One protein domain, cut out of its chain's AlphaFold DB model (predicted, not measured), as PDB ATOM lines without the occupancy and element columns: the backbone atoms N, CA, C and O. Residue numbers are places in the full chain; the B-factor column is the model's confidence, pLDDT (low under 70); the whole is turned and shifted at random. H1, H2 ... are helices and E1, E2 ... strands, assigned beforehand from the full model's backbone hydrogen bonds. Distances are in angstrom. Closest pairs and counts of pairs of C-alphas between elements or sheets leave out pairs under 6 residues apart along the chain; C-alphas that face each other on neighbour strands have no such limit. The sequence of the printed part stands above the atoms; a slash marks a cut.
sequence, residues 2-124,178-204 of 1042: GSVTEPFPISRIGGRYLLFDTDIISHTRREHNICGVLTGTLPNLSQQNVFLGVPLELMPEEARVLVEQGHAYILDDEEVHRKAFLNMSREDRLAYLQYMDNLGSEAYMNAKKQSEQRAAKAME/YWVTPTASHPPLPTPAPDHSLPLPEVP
ATOM      1  N   GLY A   2       6.329 -33.064 -30.899       59.00
ATOM      2  CA  GLY A   2       5.492 -32.462 -31.930       59.00
ATOM      3  C   GLY A   2       5.483 -30.936 -31.830       59.00
ATOM      4  O   GLY A   2       5.821 -30.367 -30.794       59.00
ATOM      5  N   SER A   3       5.124 -30.262 -32.921       71.38
ATOM      6  CA  SER A   3       4.807 -28.831 -32.904       71.38
ATOM      7  C   SER A   3       3.435 -28.626 -32.254       71.38
ATOM      8  O   SER A   3       2.446 -29.153 -32.766       71.38
ATOM      9  N   VAL A   4       3.366 -27.871 -31.156       79.75
ATOM     10  CA  VAL A   4       2.106 -27.518 -30.481       79.75
ATOM     11  C   VAL A   4       1.485 -26.296 -31.164       79.75
ATOM     12  O   VAL A   4       2.203 -25.397 -31.597       79.75
ATOM     13  N   THR A   5       0.157 -26.271 -31.293       81.19
ATOM     14  CA  THR A   5      -0.589 -25.126 -31.838       81.19
ATOM     15  C   THR A   5      -1.249 -24.356 -30.697       81.19
ATOM     16  O   THR A   5      -1.913 -24.956 -29.857       81.19
ATOM     17  N   GLU A   6      -1.040 -23.038 -30.648       82.88
ATOM     18  CA  GLU A   6      -1.659 -22.150 -29.656       82.88
ATOM     19  C   GLU A   6      -2.874 -21.420 -30.257       82.88
ATOM     20  O   GLU A   6      -2.824 -21.050 -31.436       82.88
ATOM     21  N   PRO A   7      -3.947 -21.176 -29.482       85.94
ATOM     22  CA  PRO A   7      -4.117 -21.522 -28.069       85.94
ATOM     23  C   PRO A   7      -4.498 -22.996 -27.845       85.94
ATOM     24  O   PRO A   7      -5.313 -23.548 -28.582       85.94
ATOM     25  N   PHE A   8      -3.949 -23.627 -26.803       87.25
ATOM     26  CA  PHE A   8      -4.242 -25.028 -26.462       87.25
ATOM     27  C   PHE A   8      -5.293 -25.164 -25.333       87.25
ATOM     28  O   PHE A   8      -5.433 -24.257 -24.506       87.25
ATOM     29  N   PRO A   9      -6.049 -26.279 -25.260       87.44
ATOM     30  CA  PRO A   9      -7.081 -26.467 -24.239       87.44
ATOM     31  C   PRO A   9      -6.503 -26.864 -22.869       87.44
ATOM     32  O   PRO A   9      -5.627 -27.724 -22.775       87.44
ATOM     33  N   ILE A  10      -7.053 -26.288 -21.798       89.38
ATOM     34  CA  ILE A  10      -6.854 -26.704 -20.401       89.38
ATOM     35  C   ILE A  10      -8.150 -27.356 -19.906       89.38
ATOM     36  O   ILE A  10      -9.173 -26.678 -19.781       89.38
ATOM     37  N   SER A  11      -8.115 -28.651 -19.583       88.94
ATOM     38  CA  SER A  11      -9.289 -29.384 -19.092       88.94
ATOM     39  C   SER A  11      -9.620 -28.984 -17.653       88.94
ATOM     40  O   SER A  11      -8.815 -29.189 -16.742       88.94
ATOM     41  N   ARG A  12     -10.823 -28.450 -17.425       88.62
ATOM     42  CA  ARG A  12     -11.371 -28.180 -16.093       88.62
ATOM     43  C   ARG A  12     -12.186 -29.381 -15.621       88.62
ATOM     44  O   ARG A  12     -13.270 -29.623 -16.139       88.62
ATOM     45  N   ILE A  13     -11.688 -30.106 -14.621       86.00
ATOM     46  CA  ILE A  13     -12.355 -31.290 -14.051       86.00
ATOM     47  C   ILE A  13     -12.424 -31.138 -12.533       86.00
ATOM     48  O   ILE A  13     -11.395 -30.996 -11.874       86.00
ATOM     49  N   GLY A  14     -13.632 -31.143 -11.958       79.56
ATOM     50  CA  GLY A  14     -13.820 -31.064 -10.501       79.56
ATOM     51  C   GLY A  14     -13.163 -29.841  -9.840       79.56
ATOM     52  O   GLY A  14     -12.655 -29.950  -8.727       79.56
ATOM     53  N   GLY A  15     -13.113 -28.702 -10.543       81.31
ATOM     54  CA  GLY A  15     -12.469 -27.464 -10.077       81.31
ATOM     55  C   GLY A  15     -10.944 -27.410 -10.242       81.31
ATOM     56  O   GLY A  15     -10.335 -26.424  -9.841       81.31
ATOM     57  N   ARG A  16     -10.323 -28.435 -10.839       88.44
ATOM     58  CA  ARG A  16      -8.880 -28.491 -11.126       88.44
ATOM     59  C   ARG A  16      -8.598 -28.231 -12.599       88.44
ATOM     60  O   ARG A  16      -9.411 -28.589 -13.449       88.44
ATOM     61  N   TYR A  17      -7.431 -27.666 -12.884       91.62
ATOM     62  CA  TYR A  17      -6.951 -27.378 -14.236       91.62
ATOM     63  C   TYR A  17      -5.895 -28.410 -14.630       91.62
ATOM     64  O   TYR A  17      -4.840 -28.480 -14.004       91.62
ATOM     65  N   LEU A  18      -6.186 -29.232 -15.637       91.44
ATOM     66  CA  LEU A  18      -5.379 -30.395 -15.994       91.44
ATOM     67  C   LEU A  18      -4.908 -30.327 -17.449       91.44
ATOM     68  O   LEU A  18      -5.673 -29.995 -18.355       91.44
ATOM     69  N   LEU A  19      -3.650 -30.706 -17.668       90.62
ATOM     70  CA  LEU A  19      -3.075 -30.959 -18.985       90.62
ATOM     71  C   LEU A  19      -2.732 -32.444 -19.126       90.62
ATOM     72  O   LEU A  19      -2.068 -33.032 -18.270       90.62
ATOM     73  N   PHE A  20      -3.180 -33.037 -20.229       87.25
ATOM     74  CA  PHE A  20      -3.056 -34.471 -20.506       87.25
ATOM     75  C   PHE A  20      -2.072 -34.803 -21.640       87.25
ATOM     76  O   PHE A  20      -1.630 -35.946 -21.774       87.25
ATOM     77  N   ASP A  21      -1.711 -33.818 -22.461       85.56
ATOM     78  CA  ASP A  21      -0.776 -34.002 -23.569       85.56
ATOM     79  C   ASP A  21       0.659 -33.673 -23.133       85.56
ATOM     80  O   ASP A  21       0.954 -32.583 -22.637       85.56
ATOM     81  N   THR A  22       1.570 -34.622 -23.343       86.50
ATOM     82  CA  THR A  22       2.993 -34.484 -23.020       86.50
ATOM     83  C   THR A  22       3.713 -33.417 -23.841       86.50
ATOM     84  O   THR A  22       4.656 -32.805 -23.330       86.50
ATOM     85  N   ASP A  23       3.300 -33.185 -25.090       87.19
ATOM     86  CA  ASP A  23       3.898 -32.153 -25.940       87.19
ATOM     87  C   ASP A  23       3.456 -30.760 -25.463       87.19
ATOM     88  O   ASP A  23       4.306 -29.881 -25.306       87.19
ATOM     89  N   ILE A  24       2.176 -30.584 -25.094       88.19
ATOM     90  CA  ILE A  24       1.667 -29.340 -24.483       88.19
ATOM     91  C   ILE A  24       2.364 -29.070 -23.145       88.19
ATOM     92  O   ILE A  24       2.867 -27.971 -22.937       88.19
ATOM     93  N   ILE A  25       2.471 -30.072 -22.264       90.12
ATOM     94  CA  ILE A  25       3.185 -29.953 -20.977       90.12
ATOM     95  C   ILE A  25       4.647 -29.525 -21.186       90.12
ATOM     96  O   ILE A  25       5.191 -28.708 -20.443       90.12
ATOM     97  N   SER A  26       5.308 -30.084 -22.201       88.50
ATOM     98  CA  SER A  26       6.691 -29.723 -22.521       88.50
ATOM     99  C   SER A  26       6.797 -28.301 -23.075       88.50
ATOM    100  O   SER A  26       7.766 -27.605 -22.767       88.50
ATOM    101  N   HIS A  27       5.818 -27.875 -23.876       90.19
ATOM    102  CA  HIS A  27       5.737 -26.535 -24.452       90.19
ATOM    103  C   HIS A  27       5.514 -25.468 -23.374       90.19
ATOM    104  O   HIS A  27       6.294 -24.525 -23.276       90.19
ATOM    105  N   THR A  28       4.530 -25.659 -22.489       90.62
ATOM    106  CA  THR A  28       4.207 -24.706 -21.413       90.62
ATOM    107  C   THR A  28       5.352 -24.489 -20.434       90.62
ATOM    108  O   THR A  28       5.567 -23.372 -19.967       90.62
ATOM    109  N   ARG A  29       6.145 -25.527 -20.159       90.38
ATOM    110  CA  ARG A  29       7.326 -25.405 -19.299       90.38
ATOM    111  C   ARG A  29       8.473 -24.633 -19.951       90.38
ATOM    112  O   ARG A  29       9.196 -23.916 -19.259       90.38
ATOM    113  N   ARG A  30       8.679 -24.822 -21.258       87.69
ATOM    114  CA  ARG A  30       9.823 -24.260 -21.993       87.69
ATOM    115  C   ARG A  30       9.584 -22.836 -22.466       87.69
ATOM    116  O   ARG A  30      10.474 -22.015 -22.300       87.69
ATOM    117  N   GLU A  31       8.413 -22.576 -23.033       88.31
ATOM    118  CA  GLU A  31       8.087 -21.282 -23.640       88.31
ATOM    119  C   GLU A  31       7.410 -20.337 -22.635       88.31
ATOM    120  O   GLU A  31       7.637 -19.132 -22.683       88.31
ATOM    121  N   HIS A  32       6.649 -20.878 -21.669       89.44
ATOM    122  CA  HIS A  32       5.803 -20.079 -20.763       89.44
ATOM    123  C   HIS A  32       6.185 -20.158 -19.284       89.44
ATOM    124  O   HIS A  32       5.460 -19.648 -18.437       89.44
ATOM    125  N   ASN A  33       7.306 -20.792 -18.933       91.50
ATOM    126  CA  ASN A  33       7.798 -20.926 -17.553       91.50
ATOM    127  C   ASN A  33       6.806 -21.557 -16.545       91.50
ATOM    128  O   ASN A  33       6.918 -21.338 -15.336       91.50
ATOM    129  N   ILE A  34       5.842 -22.356 -17.016       91.75
ATOM    130  CA  ILE A  34       4.822 -23.000 -16.172       91.75
ATOM    131  C   ILE A  34       5.307 -24.374 -15.705       91.75
ATOM    132  O   ILE A  34       5.736 -25.203 -16.507       91.75
ATOM    133  N   CYS A  35       5.262 -24.633 -14.397       88.81
ATOM    134  CA  CYS A  35       5.799 -25.872 -13.838       88.81
ATOM    135  C   CYS A  35       4.738 -26.958 -13.703       88.81
ATOM    136  O   CYS A  35       5.003 -28.088 -14.122       88.81
ATOM    137  N   GLY A  36       3.594 -26.618 -13.097       88.56
ATOM    138  CA  GLY A  36       2.565 -27.562 -12.665       88.56
ATOM    139  C   GLY A  36       3.072 -28.676 -11.733       88.56
ATOM    140  O   GLY A  36       4.258 -28.781 -11.402       88.56
ATOM    141  N   VAL A  37       2.159 -29.548 -11.306       87.75
ATOM    142  CA  VAL A  37       2.453 -30.744 -10.503       87.75
ATOM    143  C   VAL A  37       1.848 -31.965 -11.185       87.75
ATOM    144  O   VAL A  37       0.650 -32.018 -11.430       87.75
ATOM    145  N   LEU A  38       2.667 -32.967 -11.498       87.62
ATOM    146  CA  LEU A  38       2.179 -34.233 -12.053       87.62
ATOM    147  C   LEU A  38       1.421 -35.011 -10.969       87.62
ATOM    148  O   LEU A  38       1.943 -35.169  -9.867       87.62
ATOM    149  N   THR A  39       0.210 -35.488 -11.264       84.75
ATOM    150  CA  THR A  39      -0.664 -36.174 -10.289       84.75
ATOM    151  C   THR A  39      -1.063 -37.595 -10.689       84.75
ATOM    152  O   THR A  39      -1.641 -38.321  -9.881       84.75
ATOM    153  N   GLY A  40      -0.720 -38.041 -11.897       79.75
ATOM    154  CA  GLY A  40      -1.077 -39.368 -12.393       79.75
ATOM    155  C   GLY A  40      -0.309 -40.510 -11.727       79.75
ATOM    156  O   GLY A  40       0.920 -40.542 -11.734       79.75
ATOM    157  N   THR A  41      -1.024 -41.506 -11.211       72.19
ATOM    158  CA  THR A  41      -0.455 -42.764 -10.690       72.19
ATOM    159  C   THR A  41      -0.811 -43.936 -11.599       72.19
ATOM    160  O   THR A  41      -1.959 -44.043 -12.032       72.19
ATOM    161  N   LEU A  42       0.123 -44.860 -11.850       65.31
ATOM    162  CA  LEU A  42      -0.168 -46.091 -12.588       65.31
ATOM    163  C   LEU A  42      -0.772 -47.149 -11.641       65.31
ATOM    164  O   LEU A  42      -0.151 -47.466 -10.624       65.31
ATOM    165  N   PRO A  43      -1.920 -47.770 -11.978       55.38
ATOM    166  CA  PRO A  43      -2.609 -48.726 -11.098       55.38
ATOM    167  C   PRO A  43      -1.782 -49.953 -10.669       55.38
ATOM    168  O   PRO A  43      -2.051 -50.538  -9.626       55.38
ATOM    169  N   ASN A  44      -0.771 -50.346 -11.454       57.94
ATOM    170  CA  ASN A  44      -0.009 -51.589 -11.255       57.94
ATOM    171  C   ASN A  44       1.285 -51.435 -10.431       57.94
ATOM    172  O   ASN A  44       1.993 -52.421 -10.236       57.94
ATOM    173  N   LEU A  45       1.629 -50.234  -9.951       57.47
ATOM    174  CA  LEU A  45       2.867 -49.983  -9.198       57.47
ATOM    175  C   LEU A  45       2.549 -49.365  -7.832       57.47
ATOM    176  O   LEU A  45       2.473 -48.150  -7.676       57.47
ATOM    177  N   SER A  46       2.426 -50.219  -6.812       51.25
ATOM    178  CA  SER A  46       2.059 -49.849  -5.434       51.25
ATOM    179  C   SER A  46       3.072 -48.951  -4.695       51.25
ATOM    180  O   SER A  46       2.801 -48.536  -3.571       51.25
ATOM    181  N   GLN A  47       4.218 -48.616  -5.305       51.09
ATOM    182  CA  GLN A  47       5.266 -47.757  -4.724       51.09
ATOM    183  C   GLN A  47       5.497 -46.430  -5.477       51.09
ATOM    184  O   GLN A  47       6.478 -45.733  -5.217       51.09
ATOM    185  N   GLN A  48       4.607 -46.025  -6.388       58.06
ATOM    186  CA  GLN A  48       4.799 -44.838  -7.238       58.06
ATOM    187  C   GLN A  48       4.502 -43.483  -6.543       58.06
ATOM    188  O   GLN A  48       4.068 -42.534  -7.185       58.06
ATOM    189  N   ASN A  49       4.772 -43.339  -5.242       57.00
ATOM    190  CA  ASN A  49       4.534 -42.085  -4.503       57.00
ATOM    191  C   ASN A  49       5.619 -41.009  -4.730       57.00
ATOM    192  O   ASN A  49       5.583 -39.957  -4.094       57.00
ATOM    193  N   VAL A  50       6.605 -41.273  -5.598       57.19
ATOM    194  CA  VAL A  50       7.768 -40.389  -5.826       57.19
ATOM    195  C   VAL A  50       7.811 -39.806  -7.245       57.19
ATOM    196  O   VAL A  50       8.208 -38.657  -7.406       57.19
ATOM    197  N   PHE A  51       7.367 -40.548  -8.268       62.97
ATOM    198  CA  PHE A  51       7.354 -40.097  -9.668       62.97
ATOM    199  C   PHE A  51       5.956 -40.240 -10.261       62.97
ATOM    200  O   PHE A  51       5.614 -41.266 -10.855       62.97
ATOM    201  N   LEU A  52       5.152 -39.199 -10.067       78.38
ATOM    202  CA  LEU A  52       3.823 -39.084 -10.647       78.38
ATOM    203  C   LEU A  52       3.941 -38.727 -12.138       78.38
ATOM    204  O   LEU A  52       4.855 -38.013 -12.548       78.38
ATOM    205  N   GLY A  53       3.048 -39.281 -12.949       81.25
ATOM    206  CA  GLY A  53       2.929 -39.033 -14.381       81.25
ATOM    207  C   GLY A  53       1.779 -38.086 -14.718       81.25
ATOM    208  O   GLY A  53       1.231 -37.400 -13.859       81.25
ATOM    209  N   VAL A  54       1.411 -38.057 -15.996       84.94
ATOM    210  CA  VAL A  54       0.279 -37.284 -16.531       84.94
ATOM    211  C   VAL A  54      -1.033 -37.750 -15.873       84.94
ATOM    212  O   VAL A  54      -1.211 -38.963 -15.727       84.94
ATOM    213  N   PRO A  55      -1.957 -36.845 -15.494       88.25
ATOM    214  CA  PRO A  55      -2.027 -35.423 -15.863       88.25
ATOM    215  C   PRO A  55      -1.100 -34.486 -15.080       88.25
ATOM    216  O   PRO A  55      -0.706 -34.772 -13.951       88.25
ATOM    217  N   LEU A  56      -0.769 -33.349 -15.702       90.88
ATOM    218  CA  LEU A  56      -0.171 -32.195 -15.031       90.88
ATOM    219  C   LEU A  56      -1.291 -31.304 -14.486       90.88
ATOM    220  O   LEU A  56      -2.079 -30.764 -15.258       90.88
ATOM    221  N   GLU A  57      -1.344 -31.145 -13.170       92.12
ATOM    222  CA  GLU A  57      -2.233 -30.213 -12.483       92.12
ATOM    223  C   GLU A  57      -1.576 -28.831 -12.408       92.12
ATOM    224  O   GLU A  57      -0.479 -28.682 -11.863       92.12
ATOM    225  N   LEU A  58      -2.231 -27.829 -12.994       92.62
ATOM    226  CA  LEU A  58      -1.809 -26.431 -12.947       92.62
ATOM    227  C   LEU A  58      -2.379 -25.749 -11.703       92.62
ATOM    228  O   LEU A  58      -3.535 -25.979 -11.331       92.62
ATOM    229  N   MET A  59      -1.602 -24.848 -11.103       91.50
ATOM    230  CA  MET A  59      -2.147 -23.920 -10.114       91.50
ATOM    231  C   MET A  59      -3.178 -22.993 -10.782       91.50
ATOM    232  O   MET A  59      -3.012 -22.646 -11.958       91.50
ATOM    233  N   PRO A  60      -4.221 -22.536 -10.066       90.88
ATOM    234  CA  PRO A  60      -5.162 -21.558 -10.609       90.88
ATOM    235  C   PRO A  60      -4.466 -20.308 -11.166       90.88
ATOM    236  O   PRO A  60      -4.867 -19.795 -12.206       90.88
ATOM    237  N   GLU A  61      -3.383 -19.863 -10.526       91.31
ATOM    238  CA  GLU A  61      -2.545 -18.747 -10.966       91.31
ATOM    239  C   GLU A  61      -1.824 -19.030 -12.292       91.31
ATOM    240  O   GLU A  61      -1.789 -18.163 -13.164       91.31
ATOM    241  N   GLU A  62      -1.292 -20.243 -12.473       92.56
ATOM    242  CA  GLU A  62      -0.653 -20.681 -13.722       92.56
ATOM    243  C   GLU A  62      -1.677 -20.743 -14.865       92.56
ATOM    244  O   GLU A  62      -1.436 -20.207 -15.948       92.56
ATOM    245  N   ALA A  63      -2.846 -21.341 -14.608       91.12
ATOM    246  CA  ALA A  63      -3.938 -21.407 -15.576       91.12
ATOM    247  C   ALA A  63      -4.443 -20.004 -15.948       91.12
ATOM    248  O   ALA A  63      -4.683 -19.720 -17.120       91.12
ATOM    249  N   ARG A  64      -4.557 -19.102 -14.964       90.56
ATOM    250  CA  ARG A  64      -4.980 -17.715 -15.179       90.56
ATOM    251  C   ARG A  64      -4.016 -16.960 -16.085       90.56
ATOM    252  O   ARG A  64      -4.474 -16.341 -17.037       90.56
ATOM    253  N   VAL A  65      -2.709 -17.039 -15.820       90.12
ATOM    254  CA  VAL A  65      -1.686 -16.362 -16.636       90.12
ATOM    255  C   VAL A  65      -1.703 -16.860 -18.082       90.12
ATOM    256  O   VAL A  65      -1.696 -16.041 -18.995       90.12
ATOM    257  N   LEU A  66      -1.798 -18.176 -18.303       90.06
ATOM    258  CA  LEU A  66      -1.846 -18.746 -19.656       90.06
ATOM    259  C   LEU A  66      -3.066 -18.276 -20.460       90.06
ATOM    260  O   LEU A  66      -2.955 -18.032 -21.662       90.06
ATOM    261  N   VAL A  67      -4.224 -18.144 -19.804       89.19
ATOM    262  CA  VAL A  67      -5.459 -17.674 -20.448       89.19
ATOM    263  C   VAL A  67      -5.420 -16.164 -20.689       89.19
ATOM    264  O   VAL A  67      -5.791 -15.714 -21.770       89.19
ATOM    265  N   GLU A  68      -4.928 -15.374 -19.731       86.50
ATOM    266  CA  GLU A  68      -4.786 -13.917 -19.886       86.50
ATOM    267  C   GLU A  68      -3.779 -13.530 -20.978       86.50
ATOM    268  O   GLU A  68      -3.980 -12.537 -21.673       86.50
ATOM    269  N   GLN A  69      -2.725 -14.327 -21.167       85.19
ATOM    270  CA  GLN A  69      -1.740 -14.138 -22.238       85.19
ATOM    271  C   GLN A  69      -2.206 -14.689 -23.598       85.19
ATOM    272  O   GLN A  69      -1.550 -14.456 -24.610       85.19
ATOM    273  N   GLY A  70      -3.342 -15.395 -23.647       84.81
ATOM    274  CA  GLY A  70      -3.900 -15.955 -24.879       84.81
ATOM    275  C   GLY A  70      -3.211 -17.228 -25.383       84.81
ATOM    276  O   GLY A  70      -3.474 -17.643 -26.508       84.81
ATOM    277  N   HIS A  71      -2.366 -17.870 -24.570       87.00
ATOM    278  CA  HIS A  71      -1.695 -19.131 -24.919       87.00
ATOM    279  C   HIS A  71      -2.602 -20.353 -24.736       87.00
ATOM    280  O   HIS A  71      -2.391 -21.387 -25.369       87.00
ATOM    281  N   ALA A  72      -3.622 -20.248 -23.880       88.44
ATOM    282  CA  ALA A  72      -4.532 -21.345 -23.581       88.44
ATOM    283  C   ALA A  72      -5.976 -20.880 -23.356       88.44
ATOM    284  O   ALA A  72      -6.233 -19.707 -23.096       88.44
ATOM    285  N   TYR A  73      -6.926 -21.814 -23.409       88.56
ATOM    286  CA  TYR A  73      -8.326 -21.579 -23.040       88.56
ATOM    287  C   TYR A  73      -8.863 -22.706 -22.155       88.56
ATOM    288  O   TYR A  73      -8.380 -23.836 -22.204       88.56
ATOM    289  N   ILE A  74      -9.865 -22.400 -21.328       88.25
ATOM    290  CA  ILE A  74     -10.477 -23.381 -20.424       88.25
ATOM    291  C   ILE A  74     -11.507 -24.206 -21.189       88.25
ATOM    292  O   ILE A  74     -12.328 -23.662 -21.923       88.25
ATOM    293  N   LEU A  75     -11.492 -25.515 -20.964       85.88
ATOM    294  CA  LEU A  75     -12.430 -26.472 -21.527       85.88
ATOM    295  C   LEU A  75     -13.164 -27.208 -20.397       85.88
ATOM    296  O   LEU A  75     -12.516 -27.818 -19.549       85.88
ATOM    297  N   ASP A  76     -14.500 -27.185 -20.376       83.12
ATOM    298  CA  ASP A  76     -15.280 -28.019 -19.446       83.12
ATOM    299  C   ASP A  76     -15.382 -29.455 -19.978       83.12
ATOM    300  O   ASP A  76     -16.238 -29.800 -20.801       83.12
ATOM    301  N   ASP A  77     -14.438 -30.284 -19.545       77.50
ATOM    302  CA  ASP A  77     -14.196 -31.599 -20.133       77.50
ATOM    303  C   ASP A  77     -15.323 -32.603 -19.818       77.50
ATOM    304  O   ASP A  77     -15.614 -33.503 -20.607       77.50
ATOM    305  N   GLU A  78     -16.017 -32.437 -18.685       78.06
ATOM    306  CA  GLU A  78     -17.147 -33.291 -18.294       78.06
ATOM    307  C   GLU A  78     -18.335 -33.097 -19.246       78.06
ATOM    308  O   GLU A  78     -18.927 -34.064 -19.747       78.06
ATOM    309  N   GLU A  79     -18.662 -31.844 -19.561       77.38
ATOM    310  CA  GLU A  79     -19.733 -31.535 -20.500       77.38
ATOM    311  C   GLU A  79     -19.398 -31.927 -21.938       77.38
ATOM    312  O   GLU A  79     -20.270 -32.446 -22.650       77.38
ATOM    313  N   VAL A  80     -18.158 -31.675 -22.370       76.94
ATOM    314  CA  VAL A  80     -17.685 -31.990 -23.723       76.94
ATOM    315  C   VAL A  80     -17.715 -33.496 -23.953       76.94
ATOM    316  O   VAL A  80     -18.335 -33.944 -24.922       76.94
ATOM    317  N   HIS A  81     -17.144 -34.293 -23.047       75.81
ATOM    318  CA  HIS A  81     -17.165 -35.749 -23.169       75.81
ATOM    319  C   HIS A  81     -18.585 -36.307 -23.144       75.81
ATOM    320  O   HIS A  81     -18.927 -37.138 -23.986       75.81
ATOM    321  N   ARG A  82     -19.455 -35.829 -22.244       76.81
ATOM    322  CA  ARG A  82     -20.851 -36.285 -22.186       76.81
ATOM    323  C   ARG A  82     -21.590 -36.025 -23.501       76.81
ATOM    324  O   ARG A  82     -22.275 -36.917 -23.999       76.81
ATOM    325  N   LYS A  83     -21.445 -34.827 -24.083       76.88
ATOM    326  CA  LYS A  83     -22.051 -34.467 -25.379       76.88
ATOM    327  C   LYS A  83     -21.452 -35.297 -26.522       76.88
ATOM    328  O   LYS A  83     -22.192 -35.786 -27.370       76.88
ATOM    329  N   ALA A  84     -20.137 -35.502 -26.518       72.75
ATOM    330  CA  ALA A  84     -19.432 -36.265 -27.541       72.75
ATOM    331  C   ALA A  84     -19.804 -37.760 -27.537       72.75
ATOM    332  O   ALA A  84     -20.116 -38.313 -28.588       72.75
ATOM    333  N   PHE A  85     -19.855 -38.405 -26.366       70.50
ATOM    334  CA  PHE A  85     -20.243 -39.816 -26.241       70.50
ATOM    335  C   PHE A  85     -21.696 -40.070 -26.657       70.50
ATOM    336  O   PHE A  85     -21.978 -41.076 -27.311       70.50
ATOM    337  N   LEU A  86     -22.615 -39.160 -26.313       75.94
ATOM    338  CA  LEU A  86     -24.028 -39.271 -26.694       75.94
ATOM    339  C   LEU A  86     -24.243 -39.131 -28.211       75.94
ATOM    340  O   LEU A  86     -25.148 -39.763 -28.751       75.94
ATOM    341  N   ASN A  87     -23.394 -38.358 -28.893       73.31
ATOM    342  CA  ASN A  87     -23.536 -38.035 -30.316       73.31
ATOM    343  C   ASN A  87     -22.652 -38.885 -31.253       73.31
ATOM    344  O   ASN A  87     -22.725 -38.718 -32.468       73.31
ATOM    345  N   MET A  88     -21.821 -39.790 -30.722       71.94
ATOM    346  CA  MET A  88     -20.842 -40.548 -31.513       71.94
ATOM    347  C   MET A  88     -21.506 -41.602 -32.417       71.94
ATOM    348  O   MET A  88     -22.164 -42.529 -31.919       71.94
ATOM    349  N   SER A  89     -21.283 -41.499 -33.734       76.88
ATOM    350  CA  SER A  89     -21.834 -42.417 -34.737       76.88
ATOM    351  C   SER A  89     -21.145 -43.793 -34.713       76.88
ATOM    352  O   SER A  89     -20.082 -43.984 -34.118       76.88
ATOM    353  N   ARG A  90     -21.748 -44.800 -35.362       75.38
ATOM    354  CA  ARG A  90     -21.143 -46.143 -35.482       75.38
ATOM    355  C   ARG A  90     -19.835 -46.120 -36.284       75.38
ATOM    356  O   ARG A  90     -18.956 -46.934 -36.010       75.38
ATOM    357  N   GLU A  91     -19.723 -45.215 -37.251       77.88
ATOM    358  CA  GLU A  91     -18.538 -45.050 -38.098       77.88
ATOM    359  C   GLU A  91     -17.370 -44.482 -37.284       77.88
ATOM    360  O   GLU A  91     -16.286 -45.062 -37.302       77.88
ATOM    361  N   ASP A  92     -17.630 -43.468 -36.453       73.94
ATOM    362  CA  ASP A  92     -16.629 -42.880 -35.550       73.94
ATOM    363  C   ASP A  92     -16.100 -43.907 -34.537       73.94
ATOM    364  O   ASP A  92     -14.902 -43.972 -34.259       73.94
ATOM    365  N   ARG A  93     -16.982 -44.778 -34.022       72.00
ATOM    366  CA  ARG A  93     -16.596 -45.869 -33.107       72.00
ATOM    367  C   ARG A  93     -15.686 -46.898 -33.778       72.00
ATOM    368  O   ARG A  93     -14.766 -47.399 -33.138       72.00
ATOM    369  N   LEU A  94     -15.939 -47.236 -35.044       78.00
ATOM    370  CA  LEU A  94     -15.105 -48.175 -35.803       78.00
ATOM    371  C   LEU A  94     -13.750 -47.558 -36.165       78.00
ATOM    372  O   LEU A  94     -12.731 -48.233 -36.029       78.00
ATOM    373  N   ALA A  95     -13.736 -46.285 -36.569       77.88
ATOM    374  CA  ALA A  95     -12.507 -45.540 -36.829       77.88
ATOM    375  C   ALA A  95     -11.629 -45.451 -35.571       77.88
ATOM    376  O   ALA A  95     -10.420 -45.663 -35.646       77.88
ATOM    377  N   TYR A  96     -12.240 -45.233 -34.402       74.88
ATOM    378  CA  TYR A  96     -11.533 -45.247 -33.123       74.88
ATOM    379  C   TYR A  96     -10.904 -46.610 -32.809       74.88
ATOM    380  O   TYR A  96      -9.727 -46.669 -32.467       74.88
ATOM    381  N   LEU A  97     -11.642 -47.714 -32.971       77.44
ATOM    382  CA  LEU A  97     -11.099 -49.057 -32.731       77.44
ATOM    383  C   LEU A  97      -9.909 -49.371 -33.654       77.44
ATOM    384  O   LEU A  97      -8.895 -49.879 -33.185       77.44
ATOM    385  N   GLN A  98      -9.994 -49.006 -34.939       80.44
ATOM    386  CA  GLN A  98      -8.886 -49.172 -35.889       80.44
ATOM    387  C   GLN A  98      -7.666 -48.317 -35.522       80.44
ATOM    388  O   GLN A  98      -6.531 -48.781 -35.608       80.44
ATOM    389  N   TYR A  99      -7.893 -47.075 -35.095       79.56
ATOM    390  CA  TYR A  99      -6.833 -46.189 -34.625       79.56
ATOM    391  C   TYR A  99      -6.118 -46.758 -33.388       79.56
ATOM    392  O   TYR A  99      -4.888 -46.776 -33.340       79.56
ATOM    393  N   MET A 100      -6.876 -47.299 -32.431       77.12
ATOM    394  CA  MET A 100      -6.334 -47.937 -31.228       77.12
ATOM    395  C   MET A 100      -5.535 -49.212 -31.537       77.12
ATOM    396  O   MET A 100      -4.466 -49.409 -30.958       77.12
ATOM    397  N   ASP A 101      -5.996 -50.042 -32.479       79.19
ATOM    398  CA  ASP A 101      -5.265 -51.236 -32.931       79.19
ATOM    399  C   ASP A 101      -3.927 -50.870 -33.608       79.19
ATOM    400  O   ASP A 101      -2.902 -51.531 -33.384       79.19
ATOM    401  N   ASN A 102      -3.906 -49.789 -34.396       81.19
ATOM    402  CA  ASN A 102      -2.686 -49.279 -35.030       81.19
ATOM    403  C   ASN A 102      -1.686 -48.755 -33.986       81.19
ATOM    404  O   ASN A 102      -0.520 -49.152 -34.007       81.19
ATOM    405  N   LEU A 103      -2.147 -47.946 -33.025       79.06
ATOM    406  CA  LEU A 103      -1.321 -47.458 -31.912       79.06
ATOM    407  C   LEU A 103      -0.740 -48.605 -31.077       79.06
ATOM    408  O   LEU A 103       0.444 -48.590 -30.731       79.06
ATOM    409  N   GLY A 104      -1.550 -49.622 -30.776       80.56
ATOM    410  CA  GLY A 104      -1.103 -50.815 -30.059       80.56
ATOM    411  C   GLY A 104      -0.027 -51.599 -30.810       80.56
ATOM    412  O   GLY A 104       0.913 -52.114 -30.194       80.56
ATOM    413  N   SER A 105      -0.126 -51.648 -32.142       80.94
ATOM    414  CA  SER A 105       0.857 -52.295 -33.020       80.94
ATOM    415  C   SER A 105       2.176 -51.520 -33.063       80.94
ATOM    416  O   SER A 105       3.251 -52.112 -32.948       80.94
ATOM    417  N   GLU A 106       2.118 -50.192 -33.168       82.31
ATOM    418  CA  GLU A 106       3.304 -49.328 -33.153       82.31
ATOM    419  C   GLU A 106       4.028 -49.356 -31.802       82.31
ATOM    420  O   GLU A 106       5.258 -49.478 -31.752       82.31
ATOM    421  N   ALA A 107       3.281 -49.302 -30.695       79.81
ATOM    422  CA  ALA A 107       3.835 -49.384 -29.347       79.81
ATOM    423  C   ALA A 107       4.568 -50.714 -29.112       79.81
ATOM    424  O   ALA A 107       5.683 -50.720 -28.582       79.81
ATOM    425  N   TYR A 108       3.985 -51.829 -29.568       79.75
ATOM    426  CA  TYR A 108       4.623 -53.144 -29.511       79.75
ATOM    427  C   TYR A 108       5.937 -53.181 -30.306       79.75
ATOM    428  O   TYR A 108       6.973 -53.613 -29.787       79.75
ATOM    429  N   MET A 109       5.934 -52.668 -31.541       82.38
ATOM    430  CA  MET A 109       7.130 -52.620 -32.391       82.38
ATOM    431  C   MET A 109       8.250 -51.778 -31.762       82.38
ATOM    432  O   MET A 109       9.417 -52.183 -31.772       82.38
ATOM    433  N   ASN A 110       7.906 -50.640 -31.157       82.44
ATOM    434  CA  ASN A 110       8.865 -49.781 -30.467       82.44
ATOM    435  C   ASN A 110       9.442 -50.435 -29.202       82.44
ATOM    436  O   ASN A 110      10.654 -50.371 -28.982       82.44
ATOM    437  N   ALA A 111       8.616 -51.108 -28.395       79.62
ATOM    438  CA  ALA A 111       9.072 -51.819 -27.199       79.62
ATOM    439  C   ALA A 111      10.009 -52.987 -27.545       79.62
ATOM    440  O   ALA A 111      11.058 -53.151 -26.914       79.62
ATOM    441  N   LYS A 112       9.683 -53.749 -28.598       81.94
ATOM    442  CA  LYS A 112      10.539 -54.826 -29.108       81.94
ATOM    443  C   LYS A 112      11.903 -54.292 -29.554       81.94
ATOM    444  O   LYS A 112      12.930 -54.799 -29.109       81.94
ATOM    445  N   LYS A 113      11.918 -53.207 -30.333       84.94
ATOM    446  CA  LYS A 113      13.153 -52.557 -30.795       84.94
ATOM    447  C   LYS A 113      14.015 -52.045 -29.634       84.94
ATOM    448  O   LYS A 113      15.233 -52.202 -29.656       84.94
ATOM    449  N   GLN A 114      13.410 -51.454 -28.600       79.75
ATOM    450  CA  GLN A 114      14.147 -50.996 -27.414       79.75
ATOM    451  C   GLN A 114      14.711 -52.158 -26.584       79.75
ATOM    452  O   GLN A 114      15.828 -52.050 -26.075       79.75
ATOM    453  N   SER A 115      13.973 -53.265 -26.457       76.31
ATOM    454  CA  SER A 115      14.449 -54.486 -25.795       76.31
ATOM    455  C   SER A 115      15.663 -55.077 -26.518       76.31
ATOM    456  O   SER A 115      16.693 -55.323 -25.891       76.31
ATOM    457  N   GLU A 116      15.596 -55.195 -27.848       80.94
ATOM    458  CA  GLU A 116      16.710 -55.658 -28.687       80.94
ATOM    459  C   GLU A 116      17.939 -54.743 -28.557       80.94
ATOM    460  O   GLU A 116      19.059 -55.226 -28.402       80.94
ATOM    461  N   GLN A 117      17.747 -53.419 -28.520       80.12
ATOM    462  CA  GLN A 117      18.837 -52.459 -28.297       80.12
ATOM    463  C   GLN A 117      19.445 -52.551 -26.889       80.12
ATOM    464  O   GLN A 117      20.659 -52.412 -26.737       80.12
ATOM    465  N   ARG A 118      18.631 -52.780 -25.848       76.81
ATOM    466  CA  ARG A 118      19.125 -52.995 -24.476       76.81
ATOM    467  C   ARG A 118      19.892 -54.308 -24.363       76.81
ATOM    468  O   ARG A 118      20.950 -54.319 -23.743       76.81
ATOM    469  N   ALA A 119      19.403 -55.375 -24.994       74.31
ATOM    470  CA  ALA A 119      20.099 -56.654 -25.067       74.31
ATOM    471  C   ALA A 119      21.433 -56.520 -25.818       74.31
ATOM    472  O   ALA A 119      22.453 -56.986 -25.320       74.31
ATOM    473  N   ALA A 120      21.460 -55.807 -26.949       78.44
ATOM    474  CA  ALA A 120      22.687 -55.535 -27.698       78.44
ATOM    475  C   ALA A 120      23.716 -54.751 -26.863       78.44
ATOM    476  O   ALA A 120      24.865 -55.173 -26.764       78.44
ATOM    477  N   LYS A 121      23.297 -53.677 -26.174       77.38
ATOM    478  CA  LYS A 121      24.175 -52.910 -25.269       77.38
ATOM    479  C   LYS A 121      24.662 -53.729 -24.069       77.38
ATOM    480  O   LYS A 121      25.807 -53.583 -23.653       77.38
ATOM    481  N   ALA A 122      23.822 -54.602 -23.510       71.19
ATOM    482  CA  ALA A 122      24.204 -55.482 -22.404       71.19
ATOM    483  C   ALA A 122      25.209 -56.566 -22.836       71.19
ATOM    484  O   ALA A 122      26.081 -56.943 -22.054       71.19
ATOM    485  N   MET A 123      25.111 -57.051 -24.077       67.50
ATOM    486  CA  MET A 123      26.069 -57.993 -24.666       67.50
ATOM    487  C   MET A 123      27.405 -57.311 -25.003       67.50
ATOM    488  O   MET A 123      28.460 -57.894 -24.762       67.50
ATOM    489  N   GLU A 124      27.369 -56.056 -25.461       71.94
ATOM    490  CA  GLU A 124      28.556 -55.225 -25.717       71.94
ATOM    491  C   GLU A 124      29.338 -54.931 -24.424       71.94
ATOM    492  O   GLU A 124      30.554 -55.103 -24.376       71.94
ATOM    493  N   TYR A 178      -0.105 -54.332 -27.990       73.44
ATOM    494  CA  TYR A 178      -0.270 -53.757 -26.659       73.44
ATOM    495  C   TYR A 178      -1.603 -53.025 -26.558       73.44
ATOM    496  O   TYR A 178      -1.980 -52.269 -27.451       73.44
ATOM    497  N   TRP A 179      -2.296 -53.219 -25.436       70.38
ATOM    498  CA  TRP A 179      -3.436 -52.390 -25.066       70.38
ATOM    499  C   TRP A 179      -2.904 -51.028 -24.620       70.38
ATOM    500  O   TRP A 179      -2.286 -50.913 -23.562       70.38
ATOM    501  N   VAL A 180      -3.094 -50.013 -25.459       69.25
ATOM    502  CA  VAL A 180      -2.696 -48.633 -25.166       69.25
ATOM    503  C   VAL A 180      -3.910 -47.894 -24.616       69.25
ATOM    504  O   VAL A 180      -4.983 -47.947 -25.208       69.25
ATOM    505  N   THR A 181      -3.744 -47.189 -23.501       70.75
ATOM    506  CA  THR A 181      -4.718 -46.191 -23.042       70.75
ATOM    507  C   THR A 181      -4.173 -44.821 -23.444       70.75
ATOM    508  O   THR A 181      -3.108 -44.451 -22.943       70.75
ATOM    509  N   PRO A 182      -4.819 -44.089 -24.369       69.38
ATOM    510  CA  PRO A 182      -4.343 -42.775 -24.780       69.38
ATOM    511  C   PRO A 182      -4.456 -41.803 -23.602       69.38
ATOM    512  O   PRO A 182      -5.381 -41.900 -22.795       69.38
ATOM    513  N   THR A 183      -3.499 -40.884 -23.477       69.12
ATOM    514  CA  THR A 183      -3.490 -39.914 -22.372       69.12
ATOM    515  C   THR A 183      -4.477 -38.772 -22.592       69.12
ATOM    516  O   THR A 183      -4.964 -38.227 -21.610       69.12
ATOM    517  N   ALA A 184      -4.807 -38.445 -23.846       70.62
ATOM    518  CA  ALA A 184      -5.776 -37.419 -24.226       70.62
ATOM    519  C   ALA A 184      -6.948 -38.020 -25.022       70.62
ATOM    520  O   ALA A 184      -6.779 -38.994 -25.756       70.62
ATOM    521  N   SER A 185      -8.125 -37.404 -24.914       68.56
ATOM    522  CA  SER A 185      -9.340 -37.797 -25.652       68.56
ATOM    523  C   SER A 185      -9.419 -37.225 -27.077       68.56
ATOM    524  O   SER A 185     -10.332 -37.553 -27.842       68.56
ATOM    525  N   HIS A 186      -8.463 -36.368 -27.434       69.19
ATOM    526  CA  HIS A 186      -8.363 -35.670 -28.708       69.19
ATOM    527  C   HIS A 186      -6.989 -35.979 -29.317       69.19
ATOM    528  O   HIS A 186      -5.996 -35.489 -28.778       69.19
ATOM    529  N   PRO A 187      -6.878 -36.766 -30.405       59.66
ATOM    530  CA  PRO A 187      -7.899 -37.545 -31.135       59.66
ATOM    531  C   PRO A 187      -8.358 -38.811 -30.376       59.66
ATOM    532  O   PRO A 187      -7.575 -39.349 -29.592       59.66
ATOM    533  N   PRO A 188      -9.582 -39.343 -30.602       56.19
ATOM    534  CA  PRO A 188     -10.413 -39.247 -31.816       56.19
ATOM    535  C   PRO A 188     -11.519 -38.178 -31.798       56.19
ATOM    536  O   PRO A 188     -12.169 -37.973 -32.820       56.19
ATOM    537  N   LEU A 189     -11.789 -37.527 -30.661       66.38
ATOM    538  CA  LEU A 189     -12.815 -36.487 -30.592       66.38
ATOM    539  C   LEU A 189     -12.287 -35.186 -31.220       66.38
ATOM    540  O   LEU A 189     -11.117 -34.855 -31.011       66.38
ATOM    541  N   PRO A 190     -13.107 -34.411 -31.953       63.75
ATOM    542  CA  PRO A 190     -12.688 -33.098 -32.428       63.75
ATOM    543  C   PRO A 190     -12.425 -32.173 -31.235       63.75
ATOM    544  O   PRO A 190     -13.220 -32.138 -30.295       63.75
ATOM    545  N   THR A 191     -11.315 -31.435 -31.267       64.56
ATOM    546  CA  THR A 191     -11.011 -30.410 -30.261       64.56
ATOM    547  C   THR A 191     -12.081 -29.313 -30.341       64.56
ATOM    548  O   THR A 191     -12.265 -28.742 -31.422       64.56
ATOM    549  N   PRO A 192     -12.827 -29.018 -29.263       66.50
ATOM    550  CA  PRO A 192     -13.858 -27.985 -29.300       66.50
ATOM    551  C   PRO A 192     -13.244 -26.606 -29.537       66.50
ATOM    552  O   PRO A 192     -12.163 -26.314 -29.025       66.50
ATOM    553  N   ALA A 193     -13.946 -25.756 -30.291       68.62
ATOM    554  CA  ALA A 193     -13.548 -24.365 -30.487       68.62
ATOM    555  C   ALA A 193     -13.472 -23.619 -29.136       68.62
ATOM    556  O   ALA A 193     -14.229 -23.961 -28.223       68.62
ATOM    557  N   PRO A 194     -12.588 -22.612 -29.000       70.00
ATOM    558  CA  PRO A 194     -12.467 -21.837 -27.772       70.00
ATOM    559  C   PRO A 194     -13.797 -21.160 -27.433       70.00
ATOM    560  O   PRO A 194     -14.316 -20.348 -28.201       70.00
ATOM    561  N   ASP A 195     -14.355 -21.509 -26.276       69.50
ATOM    562  CA  ASP A 195     -15.557 -20.877 -25.748       69.50
ATOM    563  C   ASP A 195     -15.159 -19.712 -24.837       69.50
ATOM    564  O   ASP A 195     -14.792 -19.885 -23.675       69.50
ATOM    565  N   HIS A 196     -15.222 -18.501 -25.386       66.62
ATOM    566  CA  HIS A 196     -14.898 -17.272 -24.661       66.62
ATOM    567  C   HIS A 196     -15.966 -16.869 -23.625       66.62
ATOM    568  O   HIS A 196     -15.816 -15.833 -22.980       66.62
ATOM    569  N   SER A 197     -17.053 -17.639 -23.470       65.00
ATOM    570  CA  SER A 197     -18.105 -17.362 -22.481       65.00
ATOM    571  C   SER A 197     -17.795 -17.885 -21.071       65.00
ATOM    572  O   SER A 197     -18.493 -17.526 -20.120       65.00
ATOM    573  N   LEU A 198     -16.747 -18.702 -20.912       70.31
ATOM    574  CA  LEU A 198     -16.330 -19.220 -19.610       70.31
ATOM    575  C   LEU A 198     -15.616 -18.141 -18.772       70.31
ATOM    576  O   LEU A 198     -14.775 -17.408 -19.297       70.31
ATOM    577  N   PRO A 199     -15.904 -18.047 -17.457       76.19
ATOM    578  CA  PRO A 199     -15.206 -17.120 -16.579       76.19
ATOM    579  C   PRO A 199     -13.728 -17.503 -16.453       76.19
ATOM    580  O   PRO A 199     -13.369 -18.682 -16.437       76.19
ATOM    581  N   LEU A 200     -12.872 -16.488 -16.331       83.38
ATOM    582  CA  LEU A 200     -11.447 -16.681 -16.076       83.38
ATOM    583  C   LEU A 200     -11.223 -17.413 -14.733       83.38
ATOM    584  O   LEU A 200     -12.043 -17.258 -13.823       83.38
ATOM    585  N   PRO A 201     -10.109 -18.155 -14.561       85.62
ATOM    586  CA  PRO A 201      -9.838 -18.898 -13.332       85.62
ATOM    587  C   PRO A 201      -9.864 -17.999 -12.093       85.62
ATOM    588  O   PRO A 201      -9.293 -16.904 -12.108       85.62
ATOM    589  N   GLU A 202     -10.512 -18.457 -11.023       86.06
ATOM    590  CA  GLU A 202     -10.447 -17.804  -9.712       86.06
ATOM    591  C   GLU A 202      -9.057 -18.016  -9.102       86.06
ATOM    592  O   GLU A 202      -8.568 -19.144  -9.048       86.06
ATOM    593  N   VAL A 203      -8.416 -16.935  -8.654       87.62
ATOM    594  CA  VAL A 203      -7.037 -16.952  -8.147       87.62
ATOM    595  C   VAL A 203      -6.953 -16.440  -6.706       87.62
ATOM    596  O   VAL A 203      -7.745 -15.578  -6.319       87.62
ATOM    597  N   PRO A 204      -5.996 -16.934  -5.897       87.25
ATOM    598  CA  PRO A 204      -5.744 -16.422  -4.553       87.25
ATOM    599  C   PRO A 204      -5.269 -14.963  -4.545       87.25
ATOM    600  O   PRO A 204      -4.724 -14.462  -5.526       87.25
TER     601      PRO A 204
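What this domain is: This is residues 2 to 124 and 178 to 204 of the 1042 residues of the protein "Spindle pole body component" of Sporormia fimetaria CBS 119925 (UniProt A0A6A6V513). A small, strongly twisted sheet of five strands has two helices, H1 and H2, over one face, and from its edge strand E5 the short helix H3 leads away to the start of one very long helix, H4. H4 is a long arm set off from the sheet, and its residues 112 to 124 stick out free; a stretch without named elements, residues 178 to 204, runs from the H4 side back past the sheet and ends near H2. The printed part has 150 residues with four named helices and five named strands, in the order E1, E2, H1, E3, E4, H2, E5, H3, H4, of the mixed class. The mixed sheet runs E3, E4, E2, E1, E5, with only E1 and E5 parallel. The whole is only just loose, close to compact, with a radius of gyration of the C-alphas of 18.2 A and spans of 57 by 41 by 32 A.

Where its parts are: E1, residues 8 to 13, begins at C-alpha 8 (-4.242, -25.028, -26.462) and measures 16.1 A. E2 is residues 16 to 19, H1 residues 22 to 31 with 14.2 A, E3 residues 37 to 40, and E4 residues 53 to 58 with 13.5 A. H2 is residues 60 to 68, E5 residues 72 to 76, and H3 residues 77 to 87 with 15.2 A. H4, residues 90 to 124, measures 51.5 A and ends at C-alpha 124 (28.556, -55.225, -25.717).

How they stand to each other: E1 and E2 form a hairpin, with N 11 and O 18 3.0 A apart, within hydrogen-bond range. E1 and E5 are parallel, with N 10 and O 73 at 2.8 A. E4 is antiparallel to E2, with N 56 and O 19 at 2.9 A, and forms a hairpin with E3, with N 37 and O 57 at 2.8 A. E2, H1, E3, with E4 between the two strands in the sheet, and E4, H2, E5, with E2 and E1 between the two strands in the sheet, are split strand-helix-strand units, two strands of one sheet that are not neighbours with a helix between them along the chain, each with a right-handed crossover. H1 and H2 lie on the same face, giving two layers, helices over a sheet. H1 stands up from the sheet at a height of 8.2 A; its closest C-alphas to E4 are Ile 25 and Leu 56, 7.2 A. H2, at a height of 8.5 A, runs slantwise to the strands, at 35 degrees to E1 on the local plane; Leu 66 and Ala 72 are its closest C-alphas to E5, 5.4 A. H3 is on the opposite face, over none of the strands; its closest C-alphas to E1 are Asp 77 and Ser 11, 5.5 A. H4 is not on the sheet and is apart from H3. In H1, H2, H3 and H4 every O i to N i+4 pair is within hydrogen-bond range.

The domain as a whole: The C-alphas of Glu 124 and Ser 197 are the two farthest apart, 60.2 A. Residues 125 to 177 are not printed, and C-alphas 124 and 178 are 28.9 A apart across the cut. The link from E3 to E4, 12 residues, is long. The mean pLDDT of the printed part is 79.0; 27 residues are under 70, among them 42 to 51 and 185 to 193.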